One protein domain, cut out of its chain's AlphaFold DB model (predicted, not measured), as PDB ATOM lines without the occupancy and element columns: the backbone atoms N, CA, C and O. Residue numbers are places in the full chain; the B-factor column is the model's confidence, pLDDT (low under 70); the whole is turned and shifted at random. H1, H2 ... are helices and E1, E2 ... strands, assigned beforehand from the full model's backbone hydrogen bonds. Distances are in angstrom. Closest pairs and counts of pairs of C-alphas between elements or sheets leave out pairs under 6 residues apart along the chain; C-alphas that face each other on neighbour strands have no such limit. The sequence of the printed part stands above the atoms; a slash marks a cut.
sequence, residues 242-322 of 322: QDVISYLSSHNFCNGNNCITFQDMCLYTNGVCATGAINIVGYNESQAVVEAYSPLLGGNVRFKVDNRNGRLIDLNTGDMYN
ATOM      1  N   GLN A 242      -0.517 -14.952  59.702       92.44
ATOM      2  CA  GLN A 242       0.939 -15.052  59.792       92.44
ATOM      3  C   GLN A 242       1.459 -14.640  61.176       92.44
ATOM      4  O   GLN A 242       2.420 -15.238  61.659       92.44
ATOM      5  N   ASP A 243       0.807 -13.685  61.844       93.31
ATOM      6  CA  ASP A 243       1.182 -13.265  63.200       93.31
ATOM      7  C   ASP A 243       0.920 -14.389  64.204       93.31
ATOM      8  O   ASP A 243       1.732 -14.626  65.093       93.31
ATOM      9  N   VAL A 244      -0.188 -15.120  64.028       95.50
ATOM     10  CA  VAL A 244      -0.517 -16.294  64.847       95.50
ATOM     11  C   VAL A 244       0.517 -17.399  64.632       95.50
ATOM     12  O   VAL A 244       1.013 -17.951  65.608       95.50
ATOM     13  N   ILE A 245       0.886 -17.702  63.380       92.69
ATOM     14  CA  ILE A 245       1.911 -18.721  63.081       92.69
ATOM     15  C   ILE A 245       3.257 -18.317  63.682       92.69
ATOM     16  O   ILE A 245       3.916 -19.138  64.315       92.69
ATOM     17  N   SER A 246       3.654 -17.055  63.509       88.62
ATOM     18  CA  SER A 246       4.925 -16.534  64.028       88.62
ATOM     19  C   SER A 246       4.962 -16.580  65.556       88.62
ATOM     20  O   SER A 246       5.962 -16.991  66.142       88.62
ATOM     21  N   TYR A 247       3.850 -16.230  66.205       92.12
ATOM     22  CA  TYR A 247       3.683 -16.372  67.646       92.12
ATOM     23  C   TYR A 247       3.800 -17.837  68.077       92.12
ATOM     24  O   TYR A 247       4.653 -18.165  68.888       92.12
ATOM     25  N   LEU A 248       3.025 -18.744  67.483       93.44
ATOM     26  CA  LEU A 248       3.060 -20.164  67.843       93.44
ATOM     27  C   LEU A 248       4.430 -20.812  67.615       93.44
ATOM     28  O   LEU A 248       4.845 -21.638  68.415       93.44
ATOM     29  N   SER A 249       5.138 -20.425  66.553       88.94
ATOM     30  CA  SER A 249       6.456 -20.988  66.223       88.94
ATOM     31  C   SER A 249       7.576 -20.465  67.120       88.94
ATOM     32  O   SER A 249       8.655 -21.047  67.162       88.94
ATOM     33  N   SER A 250       7.333 -19.354  67.817       82.81
ATOM     34  CA  SER A 250       8.275 -18.758  68.765       82.81
ATOM     35  C   SER A 250       7.941 -19.085  70.218       82.81
ATOM     36  O   SER A 250       8.566 -18.516  71.097       82.81
ATOM     37  N   HIS A 251       6.957 -19.948  70.491       87.00
ATOM     38  CA  HIS A 251       6.551 -20.286  71.855       87.00
ATOM     39  C   HIS A 251       6.466 -21.801  72.048       87.00
ATOM     40  O   HIS A 251       5.957 -22.533  71.196       87.00
ATOM     41  N   ASN A 252       6.911 -22.243  73.220       88.56
ATOM     42  CA  ASN A 252       6.723 -23.595  73.725       88.56
ATOM     43  C   ASN A 252       5.657 -23.530  74.818       88.56
ATOM     44  O   ASN A 252       5.757 -22.691  75.708       88.56
ATOM     45  N   PHE A 253       4.642 -24.389  74.749       92.50
ATOM     46  CA  PHE A 253       3.551 -24.403  75.721       92.50
ATOM     47  C   PHE A 253       3.581 -25.716  76.492       92.50
ATOM     48  O   PHE A 253       3.352 -26.779  75.910       92.50
ATOM     49  N   CYS A 254       3.822 -25.670  77.796       87.75
ATOM     50  CA  CYS A 254       3.986 -26.861  78.619       87.75
ATOM     51  C   CYS A 254       2.909 -26.973  79.708       87.75
ATOM     52  O   CYS A 254       2.472 -26.000  80.322       87.75
ATOM     53  N   ASN A 255       2.486 -28.208  79.971       89.62
ATOM     54  CA  ASN A 255       1.654 -28.597  81.103       89.62
ATOM     55  C   ASN A 255       2.316 -29.792  81.800       89.62
ATOM     56  O   ASN A 255       2.209 -30.941  81.357       89.62
ATOM     57  N   GLY A 256       3.067 -29.512  82.867       89.06
ATOM     58  CA  GLY A 256       3.914 -30.508  83.518       89.06
ATOM     59  C   GLY A 256       4.969 -31.050  82.551       89.06
ATOM     60  O   GLY A 256       5.781 -30.292  82.035       89.06
ATOM     61  N   ASN A 257       4.936 -32.359  82.291       83.56
ATOM     62  CA  ASN A 257       5.888 -33.032  81.397       83.56
ATOM     63  C   ASN A 257       5.440 -33.068  79.925       83.56
ATOM     64  O   ASN A 257       6.137 -33.655  79.102       83.56
ATOM     65  N   ASN A 258       4.269 -32.515  79.598       84.75
ATOM     66  CA  ASN A 258       3.760 -32.467  78.231       84.75
ATOM     67  C   ASN A 258       3.980 -31.075  77.648       84.75
ATOM     68  O   ASN A 258       3.338 -30.122  78.084       84.75
ATOM     69  N   CYS A 259       4.836 -30.977  76.638       88.69
ATOM     70  CA  CYS A 259       5.092 -29.740  75.915       88.69
ATOM     71  C   CYS A 259       4.576 -29.831  74.482       88.69
ATOM     72  O   CYS A 259       4.795 -30.824  73.780       88.69
ATOM     73  N   ILE A 260       3.899 -28.769  74.063       93.06
ATOM     74  CA  ILE A 260       3.388 -28.553  72.719       93.06
ATOM     75  C   ILE A 260       4.226 -27.462  72.068       93.06
ATOM     76  O   ILE A 260       4.373 -26.369  72.614       93.06
ATOM     77  N   THR A 261       4.739 -27.754  70.879       93.00
ATOM     78  CA  THR A 261       5.464 -26.787  70.054       93.00
ATOM     79  C   THR A 261       4.913 -26.804  68.634       93.00
ATOM     80  O   THR A 261       4.320 -27.790  68.187       93.00
ATOM     81  N   PHE A 262       5.075 -25.695  67.919       93.31
ATOM     82  CA  PHE A 262       4.624 -25.566  66.538       93.31
ATOM     83  C   PHE A 262       5.833 -25.304  65.646       93.31
ATOM     84  O   PHE A 262       6.538 -24.319  65.829       93.31
ATOM     85  N   GLN A 263       6.094 -26.189  64.687       88.50
ATOM     86  CA  GLN A 263       7.225 -26.066  63.759       88.50
ATOM     87  C   GLN A 263       6.792 -26.531  62.372       88.50
ATOM     88  O   GLN A 263       6.032 -27.489  62.260       88.50
ATOM     89  N   ASP A 264       7.231 -25.851  61.311       85.12
ATOM     90  CA  ASP A 264       6.898 -26.204  59.920       85.12
ATOM     91  C   ASP A 264       5.390 -26.429  59.681       85.12
ATOM     92  O   ASP A 264       4.963 -27.339  58.970       85.12
ATOM     93  N   MET A 265       4.567 -25.594  60.325       86.50
ATOM     94  CA  MET A 265       3.104 -25.702  60.351       86.50
ATOM     95  C   MET A 265       2.554 -27.015  60.925       86.50
ATOM     96  O   MET A 265       1.389 -27.310  60.707       86.50
ATOM     97  N   CYS A 266       3.329 -27.796  61.666       89.69
ATOM     98  CA  CYS A 266       2.866 -29.000  62.347       89.69
ATOM     99  C   CYS A 266       2.899 -28.794  63.866       89.69
ATOM    100  O   CYS A 266       3.770 -28.099  64.393       89.69
ATOM    101  N   LEU A 267       1.954 -29.412  64.573       92.81
ATOM    102  CA  LEU A 267       1.990 -29.501  66.034       92.81
ATOM    103  C   LEU A 267       2.848 -30.692  66.461       92.81
ATOM    104  O   LEU A 267       2.602 -31.825  66.034       92.81
ATOM    105  N   TYR A 268       3.807 -30.434  67.343       91.12
ATOM    106  CA  TYR A 268       4.657 -31.429  67.979       91.12
ATOM    107  C   TYR A 268       4.289 -31.560  69.452       91.12
ATOM    108  O   TYR A 268       4.084 -30.568  70.144       91.12
ATOM    109  N   THR A 269       4.240 -32.794  69.939       89.62
ATOM    110  CA  THR A 269       4.094 -33.114  71.361       89.62
ATOM    111  C   THR A 269       5.356 -33.821  71.823       89.62
ATOM    112  O   THR A 269       5.697 -34.871  71.272       89.62
ATOM    113  N   ASN A 270       6.064 -33.260  72.804       83.94
ATOM    114  CA  ASN A 270       7.327 -33.802  73.326       83.94
ATOM    115  C   ASN A 270       8.343 -34.144  72.215       83.94
ATOM    116  O   ASN A 270       8.988 -35.191  72.240       83.94
ATOM    117  N   GLY A 271       8.436 -33.277  71.200       82.00
ATOM    118  CA  GLY A 271       9.356 -33.433  70.067       82.00
ATOM    119  C   GLY A 271       8.896 -34.385  68.956       82.00
ATOM    120  O   GLY A 271       9.602 -34.535  67.963       82.00
ATOM    121  N   VAL A 272       7.715 -35.002  69.065       82.19
ATOM    122  CA  VAL A 272       7.151 -35.867  68.015       82.19
ATOM    123  C   VAL A 272       6.015 -35.148  67.302       82.19
ATOM    124  O   VAL A 272       5.089 -34.660  67.946       82.19
ATOM    125  N   CYS A 273       6.064 -35.107  65.969       89.06
ATOM    126  CA  CYS A 273       4.997 -34.532  65.154       89.06
ATOM    127  C   CYS A 273       3.693 -35.322  65.362       89.06
ATOM    128  O   CYS A 273       3.620 -36.512  65.046       89.06
ATOM    129  N   ALA A 274       2.675 -34.666  65.918       87.56
ATOM    130  CA  ALA A 274       1.418 -35.296  66.320       87.56
ATOM    131  C   ALA A 274       0.269 -35.043  65.332       87.56
ATOM    132  O   ALA A 274      -0.773 -35.706  65.392       87.56
ATOM    133  N   THR A 275       0.433 -34.067  64.437       90.69
ATOM    134  CA  THR A 275      -0.620 -33.594  63.530       90.69
ATOM    135  C   THR A 275      -0.063 -33.244  62.155       90.69
ATOM    136  O   THR A 275       1.141 -33.076  61.988       90.69
ATOM    137  N   GLY A 276      -0.951 -33.129  61.166       86.50
ATOM    138  CA  GLY A 276      -0.627 -32.496  59.890       86.50
ATOM    139  C   GLY A 276      -0.565 -30.967  59.984       86.50
ATOM    140  O   GLY A 276      -0.459 -30.394  61.065       86.50
ATOM    141  N   ALA A 277      -0.672 -30.307  58.829       89.94
ATOM    142  CA  ALA A 277      -0.652 -28.850  58.753       89.94
ATOM    143  C   ALA A 277      -1.737 -28.211  59.642       89.94
ATOM    144  O   ALA A 277      -2.909 -28.596  59.584       89.94
ATOM    145  N   ILE A 278      -1.346 -27.214  60.431       94.81
ATOM    146  CA  ILE A 278      -2.251 -26.396  61.228       94.81
ATOM    147  C   ILE A 278      -3.048 -25.459  60.320       94.81
ATOM    148  O   ILE A 278      -2.538 -24.906  59.343       94.81
ATOM    149  N   ASN A 279      -4.307 -25.247  60.675       95.94
ATOM    150  CA  ASN A 279      -5.204 -24.297  60.048       95.94
ATOM    151  C   ASN A 279      -5.663 -23.269  61.085       95.94
ATOM    152  O   ASN A 279      -6.054 -23.624  62.197       95.94
ATOM    153  N   ILE A 280      -5.645 -21.989  60.725       96.81
ATOM    154  CA  ILE A 280      -6.127 -20.923  61.605       96.81
ATOM    155  C   ILE A 280      -7.604 -20.705  61.300       96.81
ATOM    156  O   ILE A 280      -7.965 -20.167  60.258       96.81
ATOM    157  N   VAL A 281      -8.458 -21.136  62.226       97.12
ATOM    158  CA  VAL A 281      -9.918 -21.073  62.084       97.12
ATOM    159  C   VAL A 281     -10.415 -19.637  62.224       97.12
ATOM    160  O   VAL A 281     -11.351 -19.221  61.544       97.12
ATOM    161  N   GLY A 282      -9.788 -18.866  63.109       96.50
ATOM    162  CA  GLY A 282     -10.106 -17.463  63.320       96.50
ATOM    163  C   GLY A 282      -9.215 -16.842  64.381       96.50
ATOM    164  O   GLY A 282      -8.633 -17.543  65.208       96.50
ATOM    165  N   TYR A 283      -9.102 -15.521  64.357       97.81
ATOM    166  CA  TYR A 283      -8.315 -14.770  65.323       97.81
ATOM    167  C   TYR A 283      -8.886 -13.366  65.529       97.81
ATOM    168  O   TYR A 283      -9.644 -12.845  64.711       97.81
ATOM    169  N   ASN A 284      -8.519 -12.773  66.657       95.50
ATOM    170  CA  ASN A 284      -8.646 -11.359  66.974       95.50
ATOM    171  C   ASN A 284      -7.325 -10.888  67.586       95.50
ATOM    172  O   ASN A 284      -6.426 -11.695  67.786       95.50
ATOM    173  N   GLU A 285      -7.231  -9.616  67.967       92.62
ATOM    174  CA  GLU A 285      -6.000  -9.022  68.501       92.62
ATOM    175  C   GLU A 285      -5.299  -9.864  69.580       92.62
ATOM    176  O   GLU A 285      -4.079  -9.900  69.620       92.62
ATOM    177  N   SER A 286      -6.036 -10.561  70.444       93.50
ATOM    178  CA  SER A 286      -5.453 -11.259  71.599       93.50
ATOM    179  C   SER A 286      -5.561 -12.780  71.573       93.50
ATOM    180  O   SER A 286      -4.917 -13.466  72.365       93.50
ATOM    181  N   GLN A 287      -6.427 -13.320  70.719       96.75
ATOM    182  CA  GLN A 287      -6.783 -14.730  70.745       96.75
ATOM    183  C   GLN A 287      -6.894 -15.296  69.341       96.75
ATOM    184  O   GLN A 287      -7.398 -14.637  68.436       96.75
ATOM    185  N   ALA A 288      -6.485 -16.547  69.182       97.94
ATOM    186  CA  ALA A 288      -6.667 -17.300  67.951       97.94
ATOM    187  C   ALA A 288      -7.215 -18.691  68.257       97.94
ATOM    188  O   ALA A 288      -7.018 -19.222  69.347       97.94
ATOM    189  N   VAL A 289      -7.911 -19.279  67.292       98.00
ATOM    190  CA  VAL A 289      -8.294 -20.688  67.308       98.00
ATOM    191  C   VAL A 289      -7.568 -21.367  66.164       98.00
ATOM    192  O   VAL A 289      -7.721 -20.978  65.004       98.00
ATOM    193  N   VAL A 290      -6.783 -22.382  66.502       97.25
ATOM    194  CA  VAL A 290      -6.068 -23.217  65.541       97.25
ATOM    195  C   VAL A 290      -6.625 -24.627  65.574       97.25
ATOM    196  O   VAL A 290      -7.002 -25.137  66.626       97.25
ATOM    197  N   GLU A 291      -6.713 -25.244  64.408       96.50
ATOM    198  CA  GLU A 291      -7.191 -26.604  64.219       96.50
ATOM    199  C   GLU A 291      -6.149 -27.395  63.441       96.50
ATOM    200  O   GLU A 291      -5.579 -26.893  62.477       96.50
ATOM    201  N   ALA A 292      -5.903 -28.634  63.840       94.50
ATOM    202  CA  ALA A 292      -5.025 -29.536  63.112       94.50
ATOM    203  C   ALA A 292      -5.624 -30.939  63.101       94.50
ATOM    204  O   ALA A 292      -6.284 -31.353  64.054       94.50
ATOM    205  N   TYR A 293      -5.389 -31.691  62.030       92.56
ATOM    206  CA  TYR A 293      -5.800 -33.089  61.973       92.56
ATOM    207  C   TYR A 293      -4.721 -33.973  62.603       92.56
ATOM    208  O   TYR A 293      -3.580 -33.993  62.135       92.56
ATOM    209  N   SER A 294      -5.083 -34.716  63.649       88.81
ATOM    210  CA  SER A 294      -4.227 -35.721  64.271       88.81
ATOM    211  C   SER A 294      -4.686 -37.124  63.871       88.81
ATOM    212  O   SER A 294      -5.744 -37.575  64.321       88.81
ATOM    213  N   PRO A 295      -3.893 -37.868  63.083       78.25
ATOM    214  CA  PRO A 295      -4.174 -39.281  62.851       78.25
ATOM    215  C   PRO A 295      -3.984 -40.114  64.127       78.25
ATOM    216  O   PRO A 295      -4.647 -41.133  64.289       78.25
ATOM    217  N   LEU A 296      -3.115 -39.671  65.047       76.12
ATOM    218  CA  LEU A 296      -2.838 -40.360  66.311       76.12
ATOM    219  C   LEU A 296      -3.999 -40.236  67.302       76.12
ATOM    220  O   LEU A 296      -4.329 -41.205  67.979       76.12
ATOM    221  N   LEU A 297      -4.630 -39.061  67.365       74.38
ATOM    222  CA  LEU A 297      -5.769 -38.794  68.249       74.38
ATOM    223  C   LEU A 297      -7.125 -39.029  67.561       74.38
ATOM    224  O   LEU A 297      -8.172 -38.789  68.156       74.38
ATOM    225  N   GLY A 298      -7.117 -39.516  66.315       78.94
ATOM    226  CA  GLY A 298      -8.319 -39.943  65.600       78.94
ATOM    227  C   GLY A 298      -9.251 -38.809  65.166       78.94
ATOM    228  O   GLY A 298     -10.453 -39.036  65.031       78.94
ATOM    229  N   GLY A 299      -8.741 -37.595  64.936       89.44
ATOM    230  CA  GLY A 299      -9.587 -36.479  64.513       89.44
ATOM    231  C   GLY A 299      -8.926 -35.108  64.563       89.44
ATOM    232  O   GLY A 299      -7.707 -34.975  64.665       89.44
ATOM    233  N   ASN A 300      -9.759 -34.071  64.473       92.81
ATOM    234  CA  ASN A 300      -9.309 -32.692  64.604       92.81
ATOM    235  C   ASN A 300      -9.055 -32.351  66.076       92.81
ATOM    236  O   ASN A 300      -9.948 -32.482  66.919       92.81
ATOM    237  N   VAL A 301      -7.860 -31.847  66.352       94.44
ATOM    238  CA  VAL A 301      -7.529 -31.169  67.603       94.44
ATOM    239  C   VAL A 301      -7.679 -29.671  67.405       94.44
ATOM    240  O   VAL A 301      -7.274 -29.132  66.371       94.44
ATOM    241  N   ARG A 302      -8.289 -28.993  68.376       96.81
ATOM    242  CA  ARG A 302      -8.450 -27.542  68.356       96.81
ATOM    243  C   ARG A 302      -7.829 -26.922  69.584       96.81
ATOM    244  O   ARG A 302      -8.124 -27.325  70.700       96.81
ATOM    245  N   PHE A 303      -7.048 -25.874  69.369       97.31
ATOM    246  CA  PHE A 303      -6.455 -25.099  70.442       97.31
ATOM    247  C   PHE A 303      -6.905 -23.651  70.373       97.31
ATOM    248  O   PHE A 303      -7.000 -23.055  69.298       97.31
ATOM    249  N   LYS A 304      -7.149 -23.070  71.544       97.88
ATOM    250  CA  LYS A 304      -7.280 -21.633  71.721       97.88
ATOM    251  C   LYS A 304      -5.948 -21.071  72.202       97.88
ATOM    252  O   LYS A 304      -5.448 -21.461  73.250       97.88
ATOM    253  N   VAL A 305      -5.417 -20.128  71.442       97.12
ATOM    254  CA  VAL A 305      -4.204 -19.368  71.741       97.12
ATOM    255  C   VAL A 305      -4.613 -18.064  72.420       97.12
ATOM    256  O   VAL A 305      -5.526 -17.389  71.941       97.12
ATOM    257  N   ASP A 306      -3.958 -17.709  73.520       94.06
ATOM    258  CA  ASP A 306      -4.182 -16.484  74.288       94.06
ATOM    259  C   ASP A 306      -2.846 -15.764  74.497       94.06
ATOM    260  O   ASP A 306      -2.097 -16.060  75.431       94.06
ATOM    261  N   ASN A 307      -2.538 -14.818  73.606       91.25
ATOM    262  CA  ASN A 307      -1.227 -14.167  73.582       91.25
ATOM    263  C   ASN A 307      -0.997 -13.200  74.749       91.25
ATOM    264  O   ASN A 307       0.150 -12.921  75.087       91.25
ATOM    265  N   ARG A 308      -2.068 -12.717  75.394       86.56
ATOM    266  CA  ARG A 308      -1.965 -11.821  76.553       86.56
ATOM    267  C   ARG A 308      -1.440 -12.557  77.772       86.56
ATOM    268  O   ARG A 308      -0.762 -11.957  78.597       86.56
ATOM    269  N   ASN A 309      -1.778 -13.839  77.872       85.56
ATOM    270  CA  ASN A 309      -1.429 -14.687  79.002       85.56
ATOM    271  C   ASN A 309      -0.350 -15.720  78.659       85.56
ATOM    272  O   ASN A 309      -0.005 -16.511  79.528       85.56
ATOM    273  N   GLY A 310       0.153 -15.742  77.419       89.00
ATOM    274  CA  GLY A 310       1.156 -16.723  77.003       89.00
ATOM    275  C   GLY A 310       0.630 -18.158  76.958       89.00
ATOM    276  O   GLY A 310       1.400 -19.082  77.158       89.00
ATOM    277  N   ARG A 311      -0.678 -18.366  76.764       92.56
ATOM    278  CA  ARG A 311      -1.319 -19.656  77.057       92.56
ATOM    279  C   ARG A 311      -1.929 -20.311  75.827       92.56
ATOM    280  O   ARG A 311      -2.560 -19.652  74.998       92.56
ATOM    281  N   LEU A 312      -1.841 -21.633  75.789       96.06
ATOM    282  CA  LEU A 312      -2.544 -22.502  74.858       96.06
ATOM    283  C   LEU A 312      -3.559 -23.363  75.623       96.06
ATOM    284  O   LEU A 312      -3.255 -23.910  76.678       96.06
ATOM    285  N   ILE A 313      -4.783 -23.467  75.114       97.19
ATOM    286  CA  ILE A 313      -5.864 -24.240  75.733       97.19
ATOM    287  C   ILE A 313      -6.354 -25.267  74.722       97.19
ATOM    288  O   ILE A 313      -6.814 -24.885  73.646       97.19
ATOM    289  N   ASP A 314      -6.288 -26.546  75.066       95.88
ATOM    290  CA  ASP A 314      -6.898 -27.617  74.284       95.88
ATOM    291  C   ASP A 314      -8.427 -27.525  74.423       95.88
ATOM    292  O   ASP A 314      -8.976 -27.617  75.518       95.88
ATOM    293  N   LEU A 315      -9.135 -27.285  73.319       96.06
ATOM    294  CA  LEU A 315     -10.594 -27.152  73.313       96.06
ATOM    295  C   LEU A 315     -11.316 -28.505  73.316       96.06
ATOM    296  O   LEU A 315     -12.528 -28.537  73.533       96.06
ATOM    297  N   ASN A 316     -10.602 -29.602  73.066       93.00
ATOM    298  CA  ASN A 316     -11.131 -30.955  73.126       93.00
ATOM    299  C   ASN A 316     -11.087 -31.490  74.568       93.00
ATOM    300  O   ASN A 316     -12.054 -32.118  75.000       93.00
ATOM    301  N   THR A 317     -10.000 -31.235  75.308       93.56
ATOM    302  CA  THR A 317      -9.817 -31.747  76.684       93.56
ATOM    303  C   THR A 317     -10.032 -30.699  77.777       93.56
ATOM    304  O   THR A 317     -10.414 -31.047  78.892       93.56
ATOM    305  N   GLY A 318      -9.835 -29.416  77.466       94.38
ATOM    306  CA  GLY A 318      -9.816 -28.321  78.439       94.38
ATOM    307  C   GLY A 318      -8.455 -28.098  79.106       94.38
ATOM    308  O   GLY A 318      -8.345 -27.214  79.959       94.38
ATOM    309  N   ASP A 319      -7.426 -28.866  78.732       93.62
ATOM    310  CA  ASP A 319      -6.087 -28.730  79.302       93.62
ATOM    311  C   ASP A 319      -5.453 -27.388  78.932       93.62
ATOM    312  O   ASP A 319      -5.622 -26.869  77.827       93.62
ATOM    313  N   MET A 320      -4.693 -26.828  79.871       94.44
ATOM    314  CA  MET A 320      -4.008 -25.550  79.703       94.44
ATOM    315  C   MET A 320      -2.499 -25.752  79.717       94.44
ATOM    316  O   MET A 320      -1.977 -26.419  80.605       94.44
ATOM    317  N   TYR A 321      -1.819 -25.114  78.776       92.62
ATOM    318  CA  TYR A 321      -0.377 -25.148  78.591       92.62
ATOM    319  C   TYR A 321       0.143 -23.710  78.634       92.62
ATOM    320  O   TYR A 321      -0.414 -22.847  77.948       92.62
ATOM    321  N   ASN A 322       1.162 -23.451  79.454       86.94
ATOM    322  CA  ASN A 322       1.760 -22.120  79.636       86.94
ATOM    323  C   ASN A 322       3.222 -22.095  79.197       86.94
ATOM    324  O   ASN A 322       3.804 -23.196  79.063       86.94
TER     325      ASN A 322
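AT A GLANCE: This is residues 242 to 322 of the 322 residues of an uncharacterized protein of Prevotella sp. tf2-5 (UniProt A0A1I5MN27). Two four-stranded antiparallel sheets, E5 E6 E7 E8 and E1 E2 E3 E4, lie face to face as a sandwich, with their strands crossed nearly at a right angle. The short helix H1 packs on E2 of the one sheet and lies over E6 of the other, and the chain's end folds back beside E8. The printed part has 81 residues, with one named helix and eight named strands in the order H1 E1 E2 E3 E4 E5 E6 E7 E8, and its class is mostly strand. It is compact, with a radius of gyration of the C-alphas of 11.3 A and spans of 32 by 26 by 22 A.

IN THESE COORDINATES: Find C-alpha 287 at (-6.783, -14.730, 70.745); from there E6 runs 22.1 A to residue 294. E7, residues 299 to 306, returns over 22.9 A. Beside them look for E5, residues 279 to 283, and E8, residues 311 to 314, which ends at C-alpha 314 (-6.898, -27.617, 74.284). The other sheet holds E1, residues 252 to 255; E2, residues 258 to 263, 16.2 A long; E3, residues 266 to 269; and E4, residues 272 to 277, 14.0 A long. H1, residues 242 to 249, begins at C-alpha 242 (0.939, -15.052, 59.792).

HOW THE PARTS SIT: Start with the hairpin E6 and E7, where N 290 and O 303 are within hydrogen-bond range at 2.9 A. E5 and E8 are the edge strands; look at N 281 and O 289, 2.9 A, for E5 and E6, and N 304 and O 313, 2.8 A, for E7 and E8. E5 E6 E7 E8 is a meander, each strand the antiparallel neighbour of the one before, and so is E1 E2 E3 E4, which is strongly twisted. There, find N 253 and O 260 at 2.9 A, N 261 and O 268 at 3.0 A, and N 274 and O 267 at 2.8 A. The parts of the two sheets that face each other are 10.0 A centre to centre, and their strands stand at 85 degrees. The closest C-alphas of E4 and E6 are those of Thr 275 and Ser 294, 4.3 A. H1 has a height of 9.5 A over the sheet E5 E6 E7 E8 and runs across its strands, at 64 degrees to E6 on the local plane. It stands up from the other sheet, where the C-alphas of Ser 249 and Phe 262 in E2 are 4.9 A apart. In H1 every O i to N i+4 pair is within hydrogen-bond range.

THE WHOLE: The C-alphas farthest apart, those of Glu 285 and Leu 296, are 31.6 A from each other. The printed part has no cut, and the links between named elements are tight. E4 runs on into E5 at 74 degrees, across a break of 1 residue. Residues 320 to 321 pair antiparallel with residues 312 to 313 of E8, just before the chain's last residue, Asn 322. The mean pLDDT of the printed part is 91.1, and no printed residue is under 70.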